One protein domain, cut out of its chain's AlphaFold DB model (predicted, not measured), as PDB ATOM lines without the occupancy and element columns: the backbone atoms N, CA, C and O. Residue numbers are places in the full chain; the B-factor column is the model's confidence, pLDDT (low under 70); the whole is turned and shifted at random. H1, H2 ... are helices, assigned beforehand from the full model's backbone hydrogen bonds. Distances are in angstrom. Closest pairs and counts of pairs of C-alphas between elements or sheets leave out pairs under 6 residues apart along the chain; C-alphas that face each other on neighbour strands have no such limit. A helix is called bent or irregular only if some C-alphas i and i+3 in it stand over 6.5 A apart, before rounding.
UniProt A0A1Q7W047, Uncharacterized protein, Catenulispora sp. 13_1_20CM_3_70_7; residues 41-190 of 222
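Overview. This is residues 41 to 190 of the 222 residues of an uncharacterized protein of Catenulispora sp. 13_1_20CM_3_70_7 (UniProt A0A1Q7W047). Four long helices stand side by side in an up-and-down bundle, each running against the one before it in the chain, and the whole makes a rod. H1 is the longest helix, and its first part, residues 41 to 57, sticks out alone beyond one end of the bundle; H2, H3 and H4 fold back and forth beside the rest of it, with H2 and H4 kept apart. The printed part has 150 residues, with four named helices in the order H1, H2, H3, H4 and no named strand, and its class is all helix. It is loose, with a radius of gyration of the C-alphas of 20.0 A, and it spans 78 by 27 by 18 A.

Along the chain. H1 holds residues 41 to 88 and measures 69.5 A from its first C-alpha, at (19.692, 47.924, -79.215), to its last, at (58.610, 23.336, -27.133). H2 holds residues 93 to 119 and is 37.5 A long; it is neither bent nor irregular, but only just: C-alphas 101 and 104 are 6.4 A apart. H3 holds residues 123 to 152 and is 43.6 A long. H4 holds residues 163 to 189, is 38.8 A long, and ends with C-alpha 189 at (24.708, 22.982, -61.055).

Arrangement. H1 touches H2 with its residues 64 to 86 alone, and the closest C-alphas, those of Ala 71 and Trp 111, are 5.2 A apart. These two form a helical hairpin at a shallow tilt of 31 degrees, opposite ways. H1 touches H3 with its residues 72 to 87 alone, closest at the C-alphas of Leu 83 and Arg 147, 6.3 A apart, and the two run the same way at a shallow tilt of 21 degrees. H1 and H4 only just touch, with 3 pairs of C-alphas within 8 A, the closest being those of Leu 69 and Thr 176 at 6.7 A. H3 and H4 form a hairpin and touch, closest at the C-alphas of Leu 139 and Ala 168, 5.4 A apart, at a shallow tilt of 19 degrees. H2 and H3 form a hairpin too, touching through residues 115 to 119 of H2 and 125 to 133 of H3, with the C-alphas of Leu 119 and Ala 126 closest at 4.6 A. H2 and H4 are apart. In H3 and H4 every O i to N i+4 pair is within hydrogen-bond range; in H1 43 of 44 are, and in H2 19 of 23.

Size, cuts and confidence. The C-alphas of Gln 41 and Arg 157, the two farthest apart, are 78.7 A from each other. Without residues 41 to 57, which stand free, the body spans 57 by 25 by 18 A. The printed part has no cut; the links H1 to H2 and H2 to H3 are tight, and H3 to H4 is short. The mean pLDDT of the printed part is 75.4, and it is under 70 at residues 41 to 62, 90 to 91, 99 to 103, 154 to 160 and 190.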
ATOM      1  N   GLN A  41      18.303  47.621 -79.586       45.62
ATOM      2  CA  GLN A  41      19.692  47.924 -79.215       45.62
ATOM      3  C   GLN A  41      19.816  48.405 -77.767       45.62
ATOM      4  O   GLN A  41      20.702  47.944 -77.061       45.62
ATOM      5  N   LEU A  42      18.911  49.264 -77.290       45.81
ATOM      6  CA  LEU A  42      18.852  49.672 -75.881       45.81
ATOM      7  C   LEU A  42      18.576  48.485 -74.956       45.81
ATOM      8  O   LEU A  42      19.265  48.331 -73.955       45.81
ATOM      9  N   ARG A  43      17.628  47.613 -75.319       50.44
ATOM     10  CA  ARG A  43      17.366  46.371 -74.574       50.44
ATOM     11  C   ARG A  43      18.557  45.418 -74.614       50.44
ATOM     12  O   ARG A  43      18.894  44.853 -73.588       50.44
ATOM     13  N   LEU A  44      19.224  45.273 -75.758       54.34
ATOM     14  CA  LEU A  44      20.428  44.451 -75.894       54.34
ATOM     15  C   LEU A  44      21.569  45.003 -75.031       54.34
ATOM     16  O   LEU A  44      22.205  44.238 -74.315       54.34
ATOM     17  N   ASN A  45      21.769  46.321 -75.015       58.94
ATOM     18  CA  ASN A  45      22.754  46.977 -74.155       58.94
ATOM     19  C   ASN A  45      22.411  46.822 -72.666       58.94
ATOM     20  O   ASN A  45      23.306  46.553 -71.874       58.94
ATOM     21  N   GLN A  46      21.133  46.924 -72.284       57.25
ATOM     22  CA  GLN A  46      20.681  46.647 -70.915       57.25
ATOM     23  C   GLN A  46      20.936  45.190 -70.527       57.25
ATOM     24  O   GLN A  46      21.572  44.946 -69.512       57.25
ATOM     25  N   THR A  47      20.573  44.226 -71.378       59.62
ATOM     26  CA  THR A  47      20.843  42.805 -71.107       59.62
ATOM     27  C   THR A  47      22.339  42.485 -71.056       59.62
ATOM     28  O   THR A  47      22.749  41.605 -70.308       59.62
ATOM     29  N   GLN A  48      23.178  43.194 -71.822       58.78
ATOM     30  CA  GLN A  48      24.634  43.047 -71.759       58.78
ATOM     31  C   GLN A  48      25.221  43.658 -70.484       58.78
ATOM     32  O   GLN A  48      26.132  43.070 -69.910       58.78
ATOM     33  N   LEU A  49      24.698  44.798 -70.025       54.00
ATOM     34  CA  LEU A  49      25.082  45.417 -68.755       54.00
ATOM     35  C   LEU A  49      24.645  44.566 -67.562       54.00
ATOM     36  O   LEU A  49      25.443  44.353 -66.657       54.00
ATOM     37  N   GLU A  50      23.428  44.028 -67.585       56.47
ATOM     38  CA  GLU A  50      22.933  43.081 -66.582       56.47
ATOM     39  C   GLU A  50      23.784  41.806 -66.574       56.47
ATOM     40  O   GLU A  50      24.245  41.378 -65.521       56.47
ATOM     41  N   ALA A  51      24.087  41.234 -67.744       58.62
ATOM     42  CA  ALA A  51      24.965  40.069 -67.844       58.62
ATOM     43  C   ALA A  51      26.403  40.365 -67.374       58.62
ATOM     44  O   ALA A  51      27.041  39.502 -66.768       58.62
ATOM     45  N   ALA A  52      26.922  41.568 -67.630       53.28
ATOM     46  CA  ALA A  52      28.230  42.000 -67.147       53.28
ATOM     47  C   ALA A  52      28.230  42.214 -65.626       53.28
ATOM     48  O   ALA A  52      29.154  41.751 -64.963       53.28
ATOM     49  N   ALA A  53      27.184  42.832 -65.072       51.59
ATOM     50  CA  ALA A  53      27.011  43.015 -63.633       51.59
ATOM     51  C   ALA A  53      26.928  41.664 -62.910       51.59
ATOM     52  O   ALA A  53      27.696  41.428 -61.984       51.59
ATOM     53  N   LEU A  54      26.110  40.734 -63.413       64.00
ATOM     54  CA  LEU A  54      26.011  39.365 -62.891       64.00
ATOM     55  C   LEU A  54      27.341  38.599 -63.005       64.00
ATOM     56  O   LEU A  54      27.685  37.792 -62.143       64.00
ATOM     57  N   SER A  55      28.108  38.837 -64.074       59.34
ATOM     58  CA  SER A  55      29.435  38.240 -64.267       59.34
ATOM     59  C   SER A  55      30.459  38.772 -63.262       59.34
ATOM     60  O   SER A  55      31.227  37.985 -62.705       59.34
ATOM     61  N   GLU A  56      30.472  40.082 -63.009       53.84
ATOM     62  CA  GLU A  56      31.344  40.703 -62.006       53.84
ATOM     63  C   GLU A  56      30.947  40.298 -60.584       53.84
ATOM     64  O   GLU A  56      31.805  39.872 -59.813       53.84
ATOM     65  N   GLU A  57      29.655  40.298 -60.264       59.78
ATOM     66  CA  GLU A  57      29.127  39.804 -58.990       59.78
ATOM     67  C   GLU A  57      29.557  38.348 -58.749       59.78
ATOM     68  O   GLU A  57      30.137  38.020 -57.715       59.78
ATOM     69  N   ALA A  58      29.441  37.480 -59.760       64.62
ATOM     70  CA  ALA A  58      29.902  36.098 -59.667       64.62
ATOM     71  C   ALA A  58      31.429  35.948 -59.500       64.62
ATOM     72  O   ALA A  58      31.884  34.907 -59.011       64.62
ATOM     73  N   LYS A  59      32.244  36.922 -59.926       62.72
ATOM     74  CA  LYS A  59      33.697  36.934 -59.670       62.72
ATOM     75  C   LYS A  59      33.995  37.379 -58.243       62.72
ATOM     76  O   LYS A  59      34.780  36.708 -57.573       62.72
ATOM     77  N   VAL A  60      33.354  38.453 -57.783       64.38
ATOM     78  CA  VAL A  60      33.502  38.986 -56.420       64.38
ATOM     79  C   VAL A  60      33.106  37.928 -55.393       64.38
ATOM     80  O   VAL A  60      33.895  37.607 -54.509       64.38
ATOM     81  N   THR A  61      31.967  37.269 -55.586       69.44
ATOM     82  CA  THR A  61      31.497  36.191 -54.707       69.44
ATOM     83  C   THR A  61      32.482  35.019 -54.634       69.44
ATOM     84  O   THR A  61      32.720  34.461 -53.567       69.44
ATOM     85  N   ARG A  62      33.146  34.662 -55.744       69.50
ATOM     86  CA  ARG A  62      34.201  33.628 -55.723       69.50
ATOM     87  C   ARG A  62      35.433  34.061 -54.939       69.50
ATOM     88  O   ARG A  62      36.030  33.216 -54.275       69.50
ATOM     89  N   ALA A  63      35.831  35.326 -55.058       71.19
ATOM     90  CA  ALA A  63      36.948  35.864 -54.291       71.19
ATOM     91  C   ALA A  63      36.634  35.820 -52.789       71.19
ATOM     92  O   ALA A  63      37.442  35.299 -52.028       71.19
ATOM     93  N   ILE A  64      35.417  36.216 -52.395       73.31
ATOM     94  CA  ILE A  64      34.932  36.136 -51.008       73.31
ATOM     95  C   ILE A  64      35.003  34.697 -50.479       73.31
ATOM     96  O   ILE A  64      35.554  34.471 -49.406       73.31
ATOM     97  N   TYR A  65      34.520  33.705 -51.235       76.12
ATOM     98  CA  TYR A  65      34.580  32.299 -50.808       76.12
ATOM     99  C   TYR A  65      36.017  31.802 -50.618       76.12
ATOM    100  O   TYR A  65      36.316  31.092 -49.659       76.12
ATOM    101  N   ALA A  66      36.910  32.152 -51.547       73.62
ATOM    102  CA  ALA A  66      38.308  31.749 -51.480       73.62
ATOM    103  C   ALA A  66      39.032  32.415 -50.304       73.62
ATOM    104  O   ALA A  66      39.789  31.748 -49.598       73.62
ATOM    105  N   ASP A  67      38.780  33.703 -50.078       76.88
ATOM    106  CA  ASP A  67      39.389  34.448 -48.986       76.88
ATOM    107  C   ASP A  67      38.859  34.005 -47.619       76.88
ATOM    108  O   ASP A  67      39.653  33.885 -46.688       76.88
ATOM    109  N   PHE A  68      37.570  33.669 -47.511       78.31
ATOM    110  CA  PHE A  68      36.982  33.089 -46.301       78.31
ATOM    111  C   PHE A  68      37.669  31.778 -45.903       78.31
ATOM    112  O   PHE A  68      38.151  31.635 -44.777       78.31
ATOM    113  N   LEU A  69      37.789  30.838 -46.850       77.62
ATOM    114  CA  LEU A  69      38.472  29.562 -46.617       77.62
ATOM    115  C   LEU A  69      39.955  29.769 -46.298       77.62
ATOM    116  O   LEU A  69      40.507  29.113 -45.415       77.62
ATOM    117  N   ARG A  70      40.613  30.695 -47.003       75.75
ATOM    118  CA  ARG A  70      42.020  31.012 -46.765       75.75
ATOM    119  C   ARG A  70      42.233  31.578 -45.364       75.75
ATOM    120  O   ARG A  70      43.166  31.131 -44.702       75.75
ATOM    121  N   ALA A  71      41.405  32.525 -44.929       73.56
ATOM    122  CA  ALA A  71      41.503  33.135 -43.606       73.56
ATOM    123  C   ALA A  71      41.330  32.078 -42.504       73.56
ATOM    124  O   ALA A  71      42.182  31.969 -41.628       73.56
ATOM    125  N   GLY A  72      40.322  31.203 -42.620       73.06
ATOM    126  CA  GLY A  72      40.117  30.102 -41.671       73.06
ATOM    127  C   GLY A  72      41.311  29.139 -41.577       73.06
ATOM    128  O   GLY A  72      41.746  28.776 -40.483       73.06
ATOM    129  N   VAL A  73      41.902  28.745 -42.711       76.62
ATOM    130  CA  VAL A  73      43.089  27.866 -42.722       76.62
ATOM    131  C   VAL A  73      44.310  28.557 -42.107       76.62
ATOM    132  O   VAL A  73      45.042  27.942 -41.334       76.62
ATOM    133  N   GLN A  74      44.549  29.830 -42.433       74.38
ATOM    134  CA  GLN A  74      45.664  30.588 -41.852       74.38
ATOM    135  C   GLN A  74      45.488  30.776 -40.343       74.38
ATOM    136  O   GLN A  74      46.457  30.647 -39.597       74.38
ATOM    137  N   PHE A  75      44.256  30.998 -39.892       75.06
ATOM    138  CA  PHE A  75      43.906  31.107 -38.484       75.06
ATOM    139  C   PHE A  75      44.203  29.815 -37.700       75.06
ATOM    140  O   PHE A  75      44.907  29.854 -36.690       75.06
ATOM    141  N   GLU A  76      43.766  28.651 -38.196       81.12
ATOM    142  CA  GLU A  76      44.079  27.346 -37.585       81.12
ATOM    143  C   GLU A  76      45.595  27.091 -37.516       81.12
ATOM    144  O   GLU A  76      46.123  26.651 -36.488       81.12
ATOM    145  N   LEU A  77      46.315  27.385 -38.605       74.44
ATOM    146  CA  LEU A  77      47.769  27.226 -38.678       74.44
ATOM    147  C   LEU A  77      48.497  28.144 -37.694       74.44
ATOM    148  O   LEU A  77      49.450  27.703 -37.044       74.44
ATOM    149  N   ALA A  78      48.050  29.393 -37.558       75.50
ATOM    150  CA  ALA A  78      48.613  30.350 -36.614       75.50
ATOM    151  C   ALA A  78      48.442  29.858 -35.171       75.50
ATOM    152  O   ALA A  78      49.418  29.805 -34.417       75.50
ATOM    153  N   TRP A  79      47.242  29.383 -34.826       81.94
ATOM    154  CA  TRP A  79      46.966  28.777 -33.528       81.94
ATOM    155  C   TRP A  79      47.839  27.554 -33.252       81.94
ATOM    156  O   TRP A  79      48.510  27.484 -32.221       81.94
ATOM    157  N   ARG A  80      47.909  26.604 -34.192       81.88
ATOM    158  CA  ARG A  80      48.747  25.405 -34.037       81.88
ATOM    159  C   ARG A  80      50.221  25.770 -33.848       81.88
ATOM    160  O   ARG A  80      50.885  25.177 -32.998       81.88
ATOM    161  N   THR A  81      50.719  26.744 -34.605       78.56
ATOM    162  CA  THR A  81      52.110  27.215 -34.516       78.56
ATOM    163  C   THR A  81      52.410  27.801 -33.138       78.56
ATOM    164  O   THR A  81      53.422  27.449 -32.531       78.56
ATOM    165  N   LEU A  82      51.512  28.636 -32.606       81.19
ATOM    166  CA  LEU A  82      51.665  29.217 -31.272       81.19
ATOM    167  C   LEU A  82      51.671  28.144 -30.175       81.19
ATOM    168  O   LEU A  82      52.538  28.165 -29.302       81.19
ATOM    169  N   LEU A  83      50.747  27.180 -30.226       81.94
ATOM    170  CA  LEU A  83      50.663  26.112 -29.223       81.94
ATOM    171  C   LEU A  83      51.898  25.195 -29.247       81.94
ATOM    172  O   LEU A  83      52.403  24.810 -28.190       81.94
ATOM    173  N   ILE A  84      52.433  24.886 -30.434       80.44
ATOM    174  CA  ILE A  84      53.698  24.149 -30.583       80.44
ATOM    175  C   ILE A  84      54.864  24.954 -30.003       80.44
ATOM    176  O   ILE A  84      55.627  24.422 -29.201       80.44
ATOM    177  N   SER A  85      54.964  26.239 -30.345       77.06
ATOM    178  CA  SER A  85      56.006  27.136 -29.836       77.06
ATOM    179  C   SER A  85      55.991  27.241 -28.306       77.06
ATOM    180  O   SER A  85      57.039  27.166 -27.660       77.06
ATOM    181  N   LEU A  86      54.802  27.353 -27.705       78.94
ATOM    182  CA  LEU A  86      54.630  27.356 -26.252       78.94
ATOM    183  C   LEU A  86      55.059  26.034 -25.615       78.94
ATOM    184  O   LEU A  86      55.740  26.053 -24.594       78.94
ATOM    185  N   ARG A  87      54.703  24.900 -26.228       78.94
ATOM    186  CA  ARG A  87      55.071  23.566 -25.736       78.94
ATOM    187  C   ARG A  87      56.570  23.314 -25.782       78.94
ATOM    188  O   ARG A  87      57.117  22.719 -24.861       78.94
ATOM    189  N   GLU A  88      57.208  23.677 -26.886       75.06
ATOM    190  CA  GLU A  88      58.610  23.336 -27.133       75.06
ATOM    191  C   GLU A  88      59.567  24.377 -26.543       75.06
ATOM    192  O   GLU A  88      60.747  24.092 -26.366       75.06
ATOM    193  N   GLY A  89      59.072  25.576 -26.216       71.69
ATOM    194  CA  GLY A  89      59.889  26.658 -25.666       71.69
ATOM    195  C   GLY A  89      60.941  27.186 -26.648       71.69
ATOM    196  O   GLY A  89      61.910  27.805 -26.223       71.69
ATOM    197  N   VAL A  90      60.766  26.926 -27.948       65.06
ATOM    198  CA  VAL A  90      61.768  27.196 -28.997       65.06
ATOM    199  C   VAL A  90      61.733  28.655 -29.467       65.06
ATOM    200  O   VAL A  90      62.721  29.147 -30.003       65.06
ATOM    201  N   SER A  91      60.621  29.369 -29.259       67.12
ATOM    202  CA  SER A  91      60.484  30.779 -29.658       67.12
ATOM    203  C   SER A  91      60.547  31.726 -28.466       67.12
ATOM    204  O   SER A  91      60.137  31.384 -27.351       67.12
ATOM    205  N   THR A  92      61.023  32.946 -28.715       77.19
ATOM    206  CA  THR A  92      61.062  33.997 -27.695       77.19
ATOM    207  C   THR A  92      59.645  34.418 -27.284       77.19
ATOM    208  O   THR A  92      58.667  34.161 -27.989       77.19
ATOM    209  N   ALA A  93      59.502  35.064 -26.122       75.06
ATOM    210  CA  ALA A  93      58.218  35.647 -25.721       75.06
ATOM    211  C   ALA A  93      57.706  36.659 -26.764       75.06
ATOM    212  O   ALA A  93      56.531  36.625 -27.110       75.06
ATOM    213  N   GLU A  94      58.609  37.452 -27.342       75.00
ATOM    214  CA  GLU A  94      58.298  38.447 -28.370       75.00
ATOM    215  C   GLU A  94      57.786  37.815 -29.678       75.00
ATOM    216  O   GLU A  94      56.814  38.296 -30.259       75.00
ATOM    217  N   ASP A  95      58.363  36.688 -30.115       70.94
ATOM    218  CA  ASP A  95      57.874  35.949 -31.290       70.94
ATOM    219  C   ASP A  95      56.454  35.407 -31.079       70.94
ATOM    220  O   ASP A  95      55.624  35.424 -31.994       70.94
ATOM    221  N   ARG A  96      56.162  34.937 -29.860       72.19
ATOM    222  CA  ARG A  96      54.843  34.412 -29.482       72.19
ATOM    223  C   ARG A  96      53.800  35.522 -29.403       72.19
ATOM    224  O   ARG A  96      52.712  35.354 -29.951       72.19
ATOM    225  N   ASP A  97      54.154  36.662 -28.818       74.00
ATOM    226  CA  ASP A  97      53.287  37.843 -28.767       74.00
ATOM    227  C   ASP A  97      53.023  38.399 -30.169       74.00
ATOM    228  O   ASP A  97      51.897  38.779 -30.491       74.00
ATOM    229  N   ARG A  98      54.027  38.376 -31.054       71.12
ATOM    230  CA  ARG A  98      53.856  38.756 -32.458       71.12
ATOM    231  C   ARG A  98      52.910  37.807 -33.191       71.12
ATOM    232  O   ARG A  98      52.043  38.283 -33.921       71.12
ATOM    233  N   LEU A  99      53.057  36.493 -33.024       69.62
ATOM    234  CA  LEU A  99      52.146  35.506 -33.619       69.62
ATOM    235  C   LEU A  99      50.705  35.707 -33.130       69.62
ATOM    236  O   LEU A  99      49.780  35.741 -33.942       69.62
ATOM    237  N   TYR A 100      50.527  35.909 -31.827       67.81
ATOM    238  CA  TYR A 100      49.223  36.116 -31.205       67.81
ATOM    239  C   TYR A 100      48.567  37.441 -31.631       67.81
ATOM    240  O   TYR A 100      47.489  37.458 -32.229       67.81
ATOM    241  N   GLY A 101      49.251  38.562 -31.406       63.38
ATOM    242  CA  GLY A 101      48.700  39.893 -31.650       63.38
ATOM    243  C   GLY A 101      48.602  40.277 -33.126       63.38
ATOM    244  O   GLY A 101      47.712  41.038 -33.489       63.38
ATOM    245  N   ARG A 102      49.492  39.780 -34.004       66.50
ATOM    246  CA  ARG A 102      49.474  40.166 -35.430       66.50
ATOM    247  C   ARG A 102      48.877  39.145 -36.371       66.50
ATOM    248  O   ARG A 102      48.363  39.569 -37.393       66.50
ATOM    249  N   VAL A 103      49.013  37.847 -36.114       65.56
ATOM    250  CA  VAL A 103      48.588  36.832 -37.092       65.56
ATOM    251  C   VAL A 103      47.241  36.256 -36.698       65.56
ATOM    252  O   VAL A 103      46.324  36.270 -37.511       65.56
ATOM    253  N   ILE A 104      47.088  35.828 -35.445       70.75
ATOM    254  CA  ILE A 104      45.826  35.253 -34.964       70.75
ATOM    255  C   ILE A 104      44.718  36.311 -34.978       70.75
ATOM    256  O   ILE A 104      43.680  36.082 -35.587       70.75
ATOM    257  N   THR A 105      44.972  37.494 -34.410       74.25
ATOM    258  CA  THR A 105      43.975  38.584 -34.383       74.25
ATOM    259  C   THR A 105      43.606  39.056 -35.796       74.25
ATOM    260  O   THR A 105      42.437  39.208 -36.121       74.25
ATOM    261  N   PHE A 106      44.594  39.215 -36.683       72.12
ATOM    262  CA  PHE A 106      44.348  39.662 -38.057       72.12
ATOM    263  C   PHE A 106      43.559  38.646 -38.889       72.12
ATOM    264  O   PHE A 106      42.646  39.025 -39.620       72.12
ATOM    265  N   GLU A 107      43.909  37.358 -38.812       72.94
ATOM    266  CA  GLU A 107      43.180  36.327 -39.555       72.94
ATOM    267  C   GLU A 107      41.791  36.080 -38.956       72.94
ATOM    268  O   GLU A 107      40.864  35.819 -39.718       72.94
ATOM    269  N   HIS A 108      41.616  36.256 -37.639       74.62
ATOM    270  CA  HIS A 108      40.299  36.287 -36.999       74.62
ATOM    271  C   HIS A 108      39.433  37.419 -37.565       74.62
ATOM    272  O   HIS A 108      38.338  37.163 -38.058       74.62
ATOM    273  N   ASP A 109      39.939  38.656 -37.584       76.19
ATOM    274  CA  ASP A 109      39.207  39.819 -38.100       76.19
ATOM    275  C   ASP A 109      38.842  39.661 -39.581       76.19
ATOM    276  O   ASP A 109      37.720  39.970 -40.000       76.19
ATOM    277  N   ARG A 110      39.776  39.149 -40.394       74.25
ATOM    278  CA  ARG A 110      39.515  38.850 -41.809       74.25
ATOM    279  C   ARG A 110      38.432  37.803 -41.956       74.25
ATOM    280  O   ARG A 110      37.496  38.000 -42.726       74.25
ATOM    281  N   TRP A 111      38.554  36.701 -41.231       77.88
ATOM    282  CA  TRP A 111      37.583  35.624 -41.269       77.88
ATOM    283  C   TRP A 111      36.186  36.102 -40.833       77.88
ATOM    284  O   TRP A 111      35.224  35.841 -41.557       77.88
ATOM    285  N   THR A 112      36.077  36.892 -39.760       74.88
ATOM    286  CA  THR A 112      34.810  37.485 -39.293       74.88
ATOM    287  C   THR A 112      34.230  38.452 -40.328       74.88
ATOM    288  O   THR A 112      33.025  38.478 -40.567       74.88
ATOM    289  N   SER A 113      35.076  39.227 -41.007       74.00
ATOM    290  CA  SER A 113      34.620  40.136 -42.067       74.00
ATOM    291  C   SER A 113      33.995  39.376 -43.241       74.00
ATOM    292  O   SER A 113      32.958  39.778 -43.763       74.00
ATOM    293  N   TYR A 114      34.598  38.255 -43.650       74.00
ATOM    294  CA  TYR A 114      34.047  37.430 -44.725       74.00
ATOM    295  C   TYR A 114      32.834  36.607 -44.284       74.00
ATOM    296  O   TYR A 114      31.952  36.376 -45.110       74.00
ATOM    297  N   SER A 115      32.749  36.184 -43.018       72.69
ATOM    298  CA  SER A 115      31.576  35.456 -42.524       72.69
ATOM    299  C   SER A 115      30.321  36.327 -42.577       72.69
ATOM    300  O   SER A 115      29.302  35.859 -43.073       72.69
ATOM    301  N   ILE A 116      30.406  37.611 -42.207       71.00
ATOM    302  CA  ILE A 116      29.291  38.571 -42.324       71.00
ATOM    303  C   ILE A 116      28.772  38.645 -43.764       71.00
ATOM    304  O   ILE A 116      27.573  38.507 -43.994       71.00
ATOM    305  N   LEU A 117      29.673  38.783 -44.742       70.88
ATOM    306  CA  LEU A 117      29.302  38.826 -46.162       70.88
ATOM    307  C   LEU A 117      28.655  37.516 -46.640       70.88
ATOM    308  O   LEU A 117      27.820  37.524 -47.540       70.88
ATOM    309  N   LEU A 118      29.038  36.381 -46.055       74.19
ATOM    310  CA  LEU A 118      28.494  35.072 -46.410       74.19
ATOM    311  C   LEU A 118      27.146  34.767 -45.763       74.19
ATOM    312  O   LEU A 118      26.403  33.945 -46.295       74.19
ATOM    313  N   LEU A 119      26.809  35.427 -44.658       70.31
ATOM    314  CA  LEU A 119      25.484  35.329 -44.045       70.31
ATOM    315  C   LEU A 119      24.403  36.019 -44.891       70.31
ATOM    316  O   LEU A 119      23.234  35.665 -44.788       70.31
ATOM    317  N   GLU A 120      24.795  36.949 -45.763       71.19
ATOM    318  CA  GLU A 120      23.912  37.582 -46.752       71.19
ATOM    319  C   GLU A 120      23.777  36.757 -48.050       71.19
ATOM    320  O   GLU A 120      23.008  37.112 -48.946       71.19
ATOM    321  N   ALA A 121      24.515  35.647 -48.174       74.56
ATOM    322  CA  ALA A 121      24.462  34.768 -49.337       74.56
ATOM    323  C   ALA A 121      23.175  33.910 -49.356       74.56
ATOM    324  O   ALA A 121      22.476  33.792 -48.349       74.56
ATOM    325  N   PRO A 122      22.848  33.251 -50.487       78.62
ATOM    326  CA  PRO A 122      21.714  32.335 -50.551       78.62
ATOM    327  C   PRO A 122      21.778  31.238 -49.478       78.62
ATOM    328  O   PRO A 122      22.848  30.704 -49.198       78.62
ATOM    329  N   GLU A 123      20.608  30.855 -48.965       80.62
ATOM    330  CA  GLU A 123      20.362  29.887 -47.876       80.62
ATOM    331  C   GLU A 123      21.351  28.704 -47.748       80.62
ATOM    332  O   GLU A 123      21.929  28.525 -46.672       80.62
ATOM    333  N   PRO A 124      21.656  27.925 -48.810       84.56
ATOM    334  CA  PRO A 124      22.597  26.815 -48.667       84.56
ATOM    335  C   PRO A 124      24.038  27.275 -48.388       84.56
ATOM    336  O   PRO A 124      24.773  26.593 -47.684       84.56
ATOM    337  N   VAL A 125      24.456  28.440 -48.892       84.38
ATOM    338  CA  VAL A 125      25.782  29.016 -48.613       84.38
ATOM    339  C   VAL A 125      25.822  29.628 -47.216       84.38
ATOM    340  O   VAL A 125      26.786  29.386 -46.492       84.38
ATOM    341  N   ALA A 126      24.782  30.366 -46.823       83.06
ATOM    342  CA  ALA A 126      24.701  30.988 -45.502       83.06
ATOM    343  C   ALA A 126      24.701  29.941 -44.374       83.06
ATOM    344  O   ALA A 126      25.405  30.104 -43.376       83.06
ATOM    345  N   THR A 127      23.993  28.821 -44.559       89.12
ATOM    346  CA  THR A 127      23.993  27.701 -43.605       89.12
ATOM    347  C   THR A 127      25.386  27.084 -43.465       89.12
ATOM    348  O   THR A 127      25.903  26.967 -42.355       89.12
ATOM    349  N   LEU A 128      26.047  26.760 -44.583       87.81
ATOM    350  CA  LEU A 128      27.406  26.207 -44.567       87.81
ATOM    351  C   LEU A 128      28.421  27.181 -43.955       87.81
ATOM    352  O   LEU A 128      29.312  26.766 -43.212       87.81
ATOM    353  N   ALA A 129      28.294  28.471 -44.266       86.19
ATOM    354  CA  ALA A 129      29.130  29.514 -43.691       86.19
ATOM    355  C   ALA A 129      28.916  29.613 -42.180       86.19
ATOM    356  O   ALA A 129      29.896  29.717 -41.454       86.19
ATOM    357  N   THR A 130      27.675  29.516 -41.700       88.69
ATOM    358  CA  THR A 130      27.338  29.544 -40.267       88.69
ATOM    359  C   THR A 130      27.937  28.355 -39.522       88.69
ATOM    360  O   THR A 130      28.583  28.540 -38.492       88.69
ATOM    361  N   GLU A 131      27.779  27.139 -40.048       91.38
ATOM    362  CA  GLU A 131      28.354  25.928 -39.445       91.38
ATOM    363  C   GLU A 131      29.878  26.026 -39.332       91.38
ATOM    364  O   GLU A 131      30.445  25.800 -38.261       91.38
ATOM    365  N   LEU A 132      30.543  26.421 -40.424       89.62
ATOM    366  CA  LEU A 132      31.987  26.630 -40.419       89.62
ATOM    367  C   LEU A 132      32.377  27.787 -39.493       89.62
ATOM    368  O   LEU A 132      33.416  27.723 -38.837       89.62
ATOM    369  N   THR A 133      31.533  28.819 -39.407       88.00
ATOM    370  CA  THR A 133      31.788  29.988 -38.570       88.00
ATOM    371  C   THR A 133      31.843  29.586 -37.091       88.00
ATOM    372  O   THR A 133      32.805  29.862 -36.374       88.00
ATOM    373  N   ASN A 134      30.830  28.843 -36.650       90.31
ATOM    374  CA  ASN A 134      30.728  28.355 -35.278       90.31
ATOM    375  C   ASN A 134      31.890  27.420 -34.914       90.31
ATOM    376  O   ASN A 134      32.468  27.549 -33.838       90.31
ATOM    377  N   ALA A 135      32.298  26.537 -35.830       90.19
ATOM    378  CA  ALA A 135      33.413  25.624 -35.583       90.19
ATOM    379  C   ALA A 135      34.748  26.353 -35.346       90.19
ATOM    380  O   ALA A 135      35.529  25.952 -34.481       90.19
ATOM    381  N   TYR A 136      35.013  27.441 -36.073       86.06
ATOM    382  CA  TYR A 136      36.218  28.250 -35.865       86.06
ATOM    383  C   TYR A 136      36.163  29.086 -34.576       86.06
ATOM    384  O   TYR A 136      37.206  29.283 -33.957       86.06
ATOM    385  N   VAL A 137      34.977  29.515 -34.127       89.38
ATOM    386  CA  VAL A 137      34.788  30.145 -32.800       89.38
ATOM    387  C   VAL A 137      35.081  29.150 -31.675       89.38
ATOM    388  O   VAL A 137      35.766  29.484 -30.703       89.38
ATOM    389  N   ASP A 138      34.617  27.908 -31.818       92.06
ATOM    390  CA  ASP A 138      34.924  26.840 -30.866       92.06
ATOM    391  C   ASP A 138      36.426  26.532 -30.848       92.06
ATOM    392  O   ASP A 138      37.024  26.401 -29.773       92.06
ATOM    393  N   LEU A 139      37.057  26.462 -32.028       88.12
ATOM    394  CA  LEU A 139      38.503  26.280 -32.157       88.12
ATOM    395  C   LEU A 139      39.269  27.382 -31.425       88.12
ATOM    396  O   LEU A 139      40.176  27.060 -30.660       88.12
ATOM    397  N   ASP A 140      38.898  28.645 -31.636       89.94
ATOM    398  CA  ASP A 140      39.517  29.807 -30.996       89.94
ATOM    399  C   ASP A 140      39.408  29.734 -29.469       89.94
ATOM    400  O   ASP A 140      40.405  29.782 -28.749       89.94
ATOM    401  N   THR A 141      38.199  29.468 -28.972       92.06
ATOM    402  CA  THR A 141      37.926  29.331 -27.537       92.06
ATOM    403  C   THR A 141      38.762  28.215 -26.901       92.06
ATOM    404  O   THR A 141      39.295  28.360 -25.795       92.06
ATOM    405  N   ILE A 142      38.877  27.067 -27.574       93.00
ATOM    406  CA  ILE A 142      39.679  25.932 -27.099       93.00
ATOM    407  C   ILE A 142      41.174  26.255 -27.176       93.00
ATOM    408  O   ILE A 142      41.936  25.870 -26.280       93.00
ATOM    409  N   ALA A 143      41.611  26.940 -28.230       88.56
ATOM    410  CA  ALA A 143      43.001  27.311 -28.428       88.56
ATOM    411  C   ALA A 143      43.469  28.310 -27.363       88.56
ATOM    412  O   ALA A 143      44.515  28.081 -26.756       88.56
ATOM    413  N   GLU A 144      42.653  29.313 -27.034       91.00
ATOM    414  CA  GLU A 144      42.916  30.285 -25.969       91.00
ATOM    415  C   GLU A 144      43.058  29.597 -24.604       91.00
ATOM    416  O   GLU A 144      44.089  29.717 -23.940       91.00
ATOM    417  N   LYS A 145      42.107  28.729 -24.234       91.38
ATOM    418  CA  LYS A 145      42.207  27.913 -23.005       91.38
ATOM    419  C   LYS A 145      43.455  27.033 -22.989       91.38
ATOM    420  O   LYS A 145      44.025  26.737 -21.940       91.38
ATOM    421  N   THR A 146      43.878  26.534 -24.147       89.56
ATOM    422  CA  THR A 146      45.093  25.717 -24.264       89.56
ATOM    423  C   THR A 146      46.349  26.569 -24.108       89.56
ATOM    424  O   THR A 146      47.278  26.149 -23.417       89.56
ATOM    425  N   ARG A 147      46.360  27.777 -24.678       87.50
ATOM    426  CA  ARG A 147      47.424  28.771 -24.529       87.50
ATOM    427  C   ARG A 147      47.631  29.120 -23.058       87.50
ATOM    428  O   ARG A 147      48.744  28.976 -22.565       87.50
ATOM    429  N   GLU A 148      46.564  29.480 -22.344       87.88
ATOM    430  CA  GLU A 148      46.607  29.806 -20.912       87.88
ATOM    431  C   GLU A 148      47.177  28.655 -20.073       87.88
ATOM    432  O   GLU A 148      48.079  28.864 -19.258       87.88
ATOM    433  N   ARG A 149      46.711  27.419 -20.322       86.50
ATOM    434  CA  ARG A 149      47.229  26.207 -19.665       86.50
ATOM    435  C   ARG A 149      48.731  26.030 -19.907       86.50
ATOM    436  O   ARG A 149      49.473  25.788 -18.956       86.50
ATOM    437  N   LEU A 150      49.182  26.165 -21.158       83.38
ATOM    438  CA  LEU A 150      50.596  26.028 -21.533       83.38
ATOM    439  C   LEU A 150      51.468  27.133 -20.925       83.38
ATOM    440  O   LEU A 150      52.569  26.846 -20.468       83.38
ATOM    441  N   THR A 151      50.990  28.376 -20.881       81.69
ATOM    442  CA  THR A 151      51.717  29.492 -20.261       81.69
ATOM    443  C   THR A 151      51.818  29.341 -18.738       81.69
ATOM    444  O   THR A 151      52.836  29.708 -18.154       81.69
ATOM    445  N   ALA A 152      50.791  28.787 -18.085       81.44
ATOM    446  CA  ALA A 152      50.781  28.564 -16.638       81.44
ATOM    447  C   ALA A 152      51.655  27.377 -16.194       81.44
ATOM    448  O   ALA A 152      52.148  27.358 -15.061       81.44
ATOM    449  N   ALA A 153      51.864  26.386 -17.064       74.19
ATOM    450  CA  ALA A 153      52.697  25.228 -16.768       74.19
ATOM    451  C   ALA A 153      54.186  25.603 -16.755       74.19
ATOM    452  O   ALA A 153      54.873  25.590 -17.770       74.19
ATOM    453  N   LYS A 154      54.689  25.930 -15.561       59.81
ATOM    454  CA  LYS A 154      56.089  26.317 -15.320       59.81
ATOM    455  C   LYS A 154      57.100  25.159 -15.370       59.81
ATOM    456  O   LYS A 154      58.293  25.438 -15.351       59.81
ATOM    457  N   ASP A 155      56.661  23.898 -15.445       54.88
ATOM    458  CA  ASP A 155      57.541  22.723 -15.334       54.88
ATOM    459  C   ASP A 155      57.625  21.886 -16.623       54.88
ATOM    460  O   ASP A 155      56.664  21.273 -17.092       54.88
ATOM    461  N   SER A 156      58.839  21.826 -17.169       52.41
ATOM    462  CA  SER A 156      59.215  21.395 -18.523       52.41
ATOM    463  C   SER A 156      59.305  19.879 -18.758       52.41
ATOM    464  O   SER A 156      60.000  19.437 -19.672       52.41
ATOM    465  N   ARG A 157      58.631  19.042 -17.957       50.22
ATOM    466  CA  ARG A 157      58.767  17.569 -18.067       50.22
ATOM    467  C   ARG A 157      57.522  16.816 -18.507       50.22
ATOM    468  O   ARG A 157      57.634  15.652 -18.888       50.22
ATOM    469  N   VAL A 158      56.353  17.450 -18.507       54.22
ATOM    470  CA  VAL A 158      55.137  16.836 -19.044       54.22
ATOM    471  C   VAL A 158      54.921  17.379 -20.447       54.22
ATOM    472  O   VAL A 158      54.633  18.559 -20.619       54.22
ATOM    473  N   VAL A 159      55.051  16.517 -21.461       59.78
ATOM    474  CA  VAL A 159      54.621  16.834 -22.830       59.78
ATOM    475  C   VAL A 159      53.112  17.065 -22.785       59.78
ATOM    476  O   VAL A 159      52.325  16.119 -22.847       59.78
ATOM    477  N   MET A 160      52.703  18.321 -22.608       66.38
ATOM    478  CA  MET A 160      51.294  18.664 -22.505       66.38
ATOM    479  C   MET A 160      50.649  18.440 -23.878       66.38
ATOM    480  O   MET A 160      51.033  19.051 -24.877       66.38
ATOM    481  N   ARG A 161      49.710  17.492 -23.940       74.69
ATOM    482  CA  ARG A 161      48.908  17.215 -25.139       74.69
ATOM    483  C   ARG A 161      47.648  18.082 -25.126       74.69
ATOM    484  O   ARG A 161      47.132  18.395 -24.061       74.69
ATOM    485  N   TRP A 162      47.117  18.391 -26.309       84.44
ATOM    486  CA  TRP A 162      45.880  19.166 -26.500       84.44
ATOM    487  C   TRP A 162      44.853  18.406 -27.361       84.44
ATOM    488  O   TRP A 162      44.534  18.814 -28.477       84.44
ATOM    489  N   PRO A 163      44.331  17.260 -26.894       88.50
ATOM    490  CA  PRO A 163      43.395  16.457 -27.685       88.50
ATOM    491  C   PRO A 163      42.147  17.246 -28.110       88.50
ATOM    492  O   PRO A 163      41.685  17.076 -29.233       88.50
ATOM    493  N   GLU A 164      41.669  18.157 -27.260       90.19
ATOM    494  CA  GLU A 164      40.536  19.053 -27.534       90.19
ATOM    495  C   GLU A 164      40.799  19.952 -28.749       90.19
ATOM    496  O   GLU A 164      39.992  19.988 -29.675       90.19
ATOM    497  N   PHE A 165      41.962  20.617 -28.799       88.69
ATOM    498  CA  PHE A 165      42.339  21.457 -29.939       88.69
ATOM    499  C   PHE A 165      42.479  20.631 -31.221       88.69
ATOM    500  O   PHE A 165      42.026  21.047 -32.281       88.69
ATOM    501  N   ASN A 166      43.067  19.433 -31.139       86.56
ATOM    502  CA  ASN A 166      43.200  18.565 -32.311       86.56
ATOM    503  C   ASN A 166      41.836  18.091 -32.836       86.56
ATOM    504  O   ASN A 166      41.650  18.015 -34.050       86.56
ATOM    505  N   ALA A 167      40.889  17.789 -31.944       90.00
ATOM    506  CA  ALA A 167      39.529  17.420 -32.322       90.00
ATOM    507  C   ALA A 167      38.803  18.593 -32.998       90.00
ATOM    508  O   ALA A 167      38.274  18.418 -34.095       90.00
ATOM    509  N   ALA A 168      38.863  19.790 -32.406       87.62
ATOM    510  CA  ALA A 168      38.267  20.998 -32.976       87.62
ATOM    511  C   ALA A 168      38.876  21.359 -34.343       87.62
ATOM    512  O   ALA A 168      38.148  21.622 -35.298       87.62
ATOM    513  N   ALA A 169      40.205  21.288 -34.479       81.19
ATOM    514  CA  ALA A 169      40.889  21.552 -35.745       81.19
ATOM    515  C   ALA A 169      40.517  20.522 -36.824       81.19
ATOM    516  O   ALA A 169      40.327  20.869 -37.988       81.19
ATOM    517  N   THR A 170      40.364  19.251 -36.437       85.06
ATOM    518  CA  THR A 170      39.899  18.194 -37.347       85.06
ATOM    519  C   THR A 170      38.484  18.481 -37.842       85.06
ATOM    520  O   THR A 170      38.205  18.308 -39.028       85.06
ATOM    521  N   GLU A 171      37.595  18.932 -36.958       88.12
ATOM    522  CA  GLU A 171      36.224  19.285 -37.324       88.12
ATOM    523  C   GLU A 171      36.173  20.503 -38.254       88.12
ATOM    524  O   GLU A 171      35.532  20.442 -39.304       88.12
ATOM    525  N   CYS A 172      36.958  21.548 -37.963       83.56
ATOM    526  CA  CYS A 172      37.135  22.691 -38.863       83.56
ATOM    527  C   CYS A 172      37.620  22.246 -40.249       83.56
ATOM    528  O   CYS A 172      37.098  22.706 -41.265       83.56
ATOM    529  N   GLY A 173      38.572  21.309 -40.316       77.00
ATOM    530  CA  GLY A 173      39.070  20.755 -41.577       77.00
ATOM    531  C   GLY A 173      37.990  20.031 -42.390       77.00
ATOM    532  O   GLY A 173      37.895  20.228 -43.604       77.00
ATOM    533  N   LYS A 174      37.129  19.239 -41.737       87.62
ATOM    534  CA  LYS A 174      35.992  18.577 -42.403       87.62
ATOM    535  C   LYS A 174      34.984  19.589 -42.937       87.62
ATOM    536  O   LYS A 174      34.572  19.474 -44.090       87.62
ATOM    537  N   LEU A 175      34.606  20.576 -42.127       86.62
ATOM    538  CA  LEU A 175      33.627  21.594 -42.512       86.62
ATOM    539  C   LEU A 175      34.168  22.515 -43.612       86.62
ATOM    540  O   LEU A 175      33.443  22.834 -44.548       86.62
ATOM    541  N   THR A 176      35.462  22.843 -43.583       83.81
ATOM    542  CA  THR A 176      36.158  23.566 -44.663       83.81
ATOM    543  C   THR A 176      36.085  22.785 -45.977       83.81
ATOM    544  O   THR A 176      35.745  23.343 -47.024       83.81
ATOM    545  N   ALA A 177      36.365  21.477 -45.937       79.19
ATOM    546  CA  ALA A 177      36.272  20.617 -47.114       79.19
ATOM    547  C   ALA A 177      34.828  20.504 -47.630       79.19
ATOM    548  O   ALA A 177      34.606  20.606 -48.839       79.19
ATOM    549  N   ARG A 178      33.852  20.347 -46.726       87.94
ATOM    550  CA  ARG A 178      32.420  20.304 -47.049       87.94
ATOM    551  C   ARG A 178      31.960  21.601 -47.711       87.94
ATOM    552  O   ARG A 178      31.402  21.547 -48.803       87.94
ATOM    553  N   PHE A 179      32.282  22.754 -47.121       85.31
ATOM    554  CA  PHE A 179      31.977  24.070 -47.686       85.31
ATOM    555  C   PHE A 179      32.533  24.199 -49.109       85.31
ATOM    556  O   PHE A 179      31.801  24.522 -50.044       85.31
ATOM    557  N   ALA A 180      33.817  23.880 -49.308       77.56
ATOM    558  CA  ALA A 180      34.458  23.972 -50.617       77.56
ATOM    559  C   ALA A 180      33.807  23.052 -51.669       77.56
ATOM    560  O   ALA A 180      33.665  23.440 -52.833       77.56
ATOM    561  N   GLN A 181      33.410  21.838 -51.276       83.19
ATOM    562  CA  GLN A 181      32.755  20.872 -52.158       83.19
ATOM    563  C   GLN A 181      31.332  21.299 -52.527       83.19
ATOM    564  O   GLN A 181      30.995  21.312 -53.711       83.19
ATOM    565  N   GLU A 182      30.518  21.680 -51.547       85.19
ATOM    566  CA  GLU A 182      29.115  22.041 -51.766       85.19
ATOM    567  C   GLU A 182      28.983  23.355 -52.543       85.19
ATOM    568  O   GLU A 182      28.220  23.427 -53.506       85.19
ATOM    569  N   VAL A 183      29.807  24.364 -52.242       81.88
ATOM    570  CA  VAL A 183      29.850  25.618 -53.015       81.88
ATOM    571  C   VAL A 183      30.279  25.378 -54.462       81.88
ATOM    572  O   VAL A 183      29.718  25.967 -55.393       81.88
ATOM    573  N   LYS A 184      31.239  24.474 -54.690       80.69
ATOM    574  CA  LYS A 184      31.619  24.065 -56.046       80.69
ATOM    575  C   LYS A 184      30.467  23.349 -56.757       80.69
ATOM    576  O   LYS A 184      30.197  23.672 -57.913       80.69
ATOM    577  N   ALA A 185      29.779  22.429 -56.082       81.12
ATOM    578  CA  ALA A 185      28.647  21.694 -56.643       81.12
ATOM    579  C   ALA A 185      27.482  22.628 -57.013       81.12
ATOM    580  O   ALA A 185      26.971  22.545 -58.127       81.12
ATOM    581  N   MET A 186      27.128  23.577 -56.140       79.44
ATOM    582  CA  MET A 186      26.105  24.597 -56.410       79.44
ATOM    583  C   MET A 186      26.452  25.452 -57.635       79.44
ATOM    584  O   MET A 186      25.601  25.728 -58.486       79.44
ATOM    585  N   ARG A 187      27.727  25.830 -57.772       74.69
ATOM    586  CA  ARG A 187      28.215  26.564 -58.944       74.69
ATOM    587  C   ARG A 187      28.108  25.735 -60.221       74.69
ATOM    588  O   ARG A 187      27.711  26.263 -61.257       74.69
ATOM    589  N   ASP A 188      28.514  24.473 -60.173       74.50
ATOM    590  CA  ASP A 188      28.513  23.600 -61.345       74.50
ATOM    591  C   ASP A 188      27.071  23.246 -61.765       74.50
ATOM    592  O   ASP A 188      26.771  23.240 -62.960       74.50
ATOM    593  N   ALA A 189      26.146  23.106 -60.807       71.69
ATOM    594  CA  ALA A 189      24.708  22.982 -61.055       71.69
ATOM    595  C   ALA A 189      24.122  24.228 -61.744       71.69
ATOM    596  O   ALA A 189      23.353  24.108 -62.694       71.69
ATOM    597  N   SER A 190      24.564  25.419 -61.337       66.00
ATOM    598  CA  SER A 190      24.162  26.697 -61.946       66.00
ATOM    599  C   SER A 190      24.744  26.920 -63.355       66.00
ATOM    600  O   SER A 190      24.343  27.851 -64.048       66.00
TER     601      SER A 190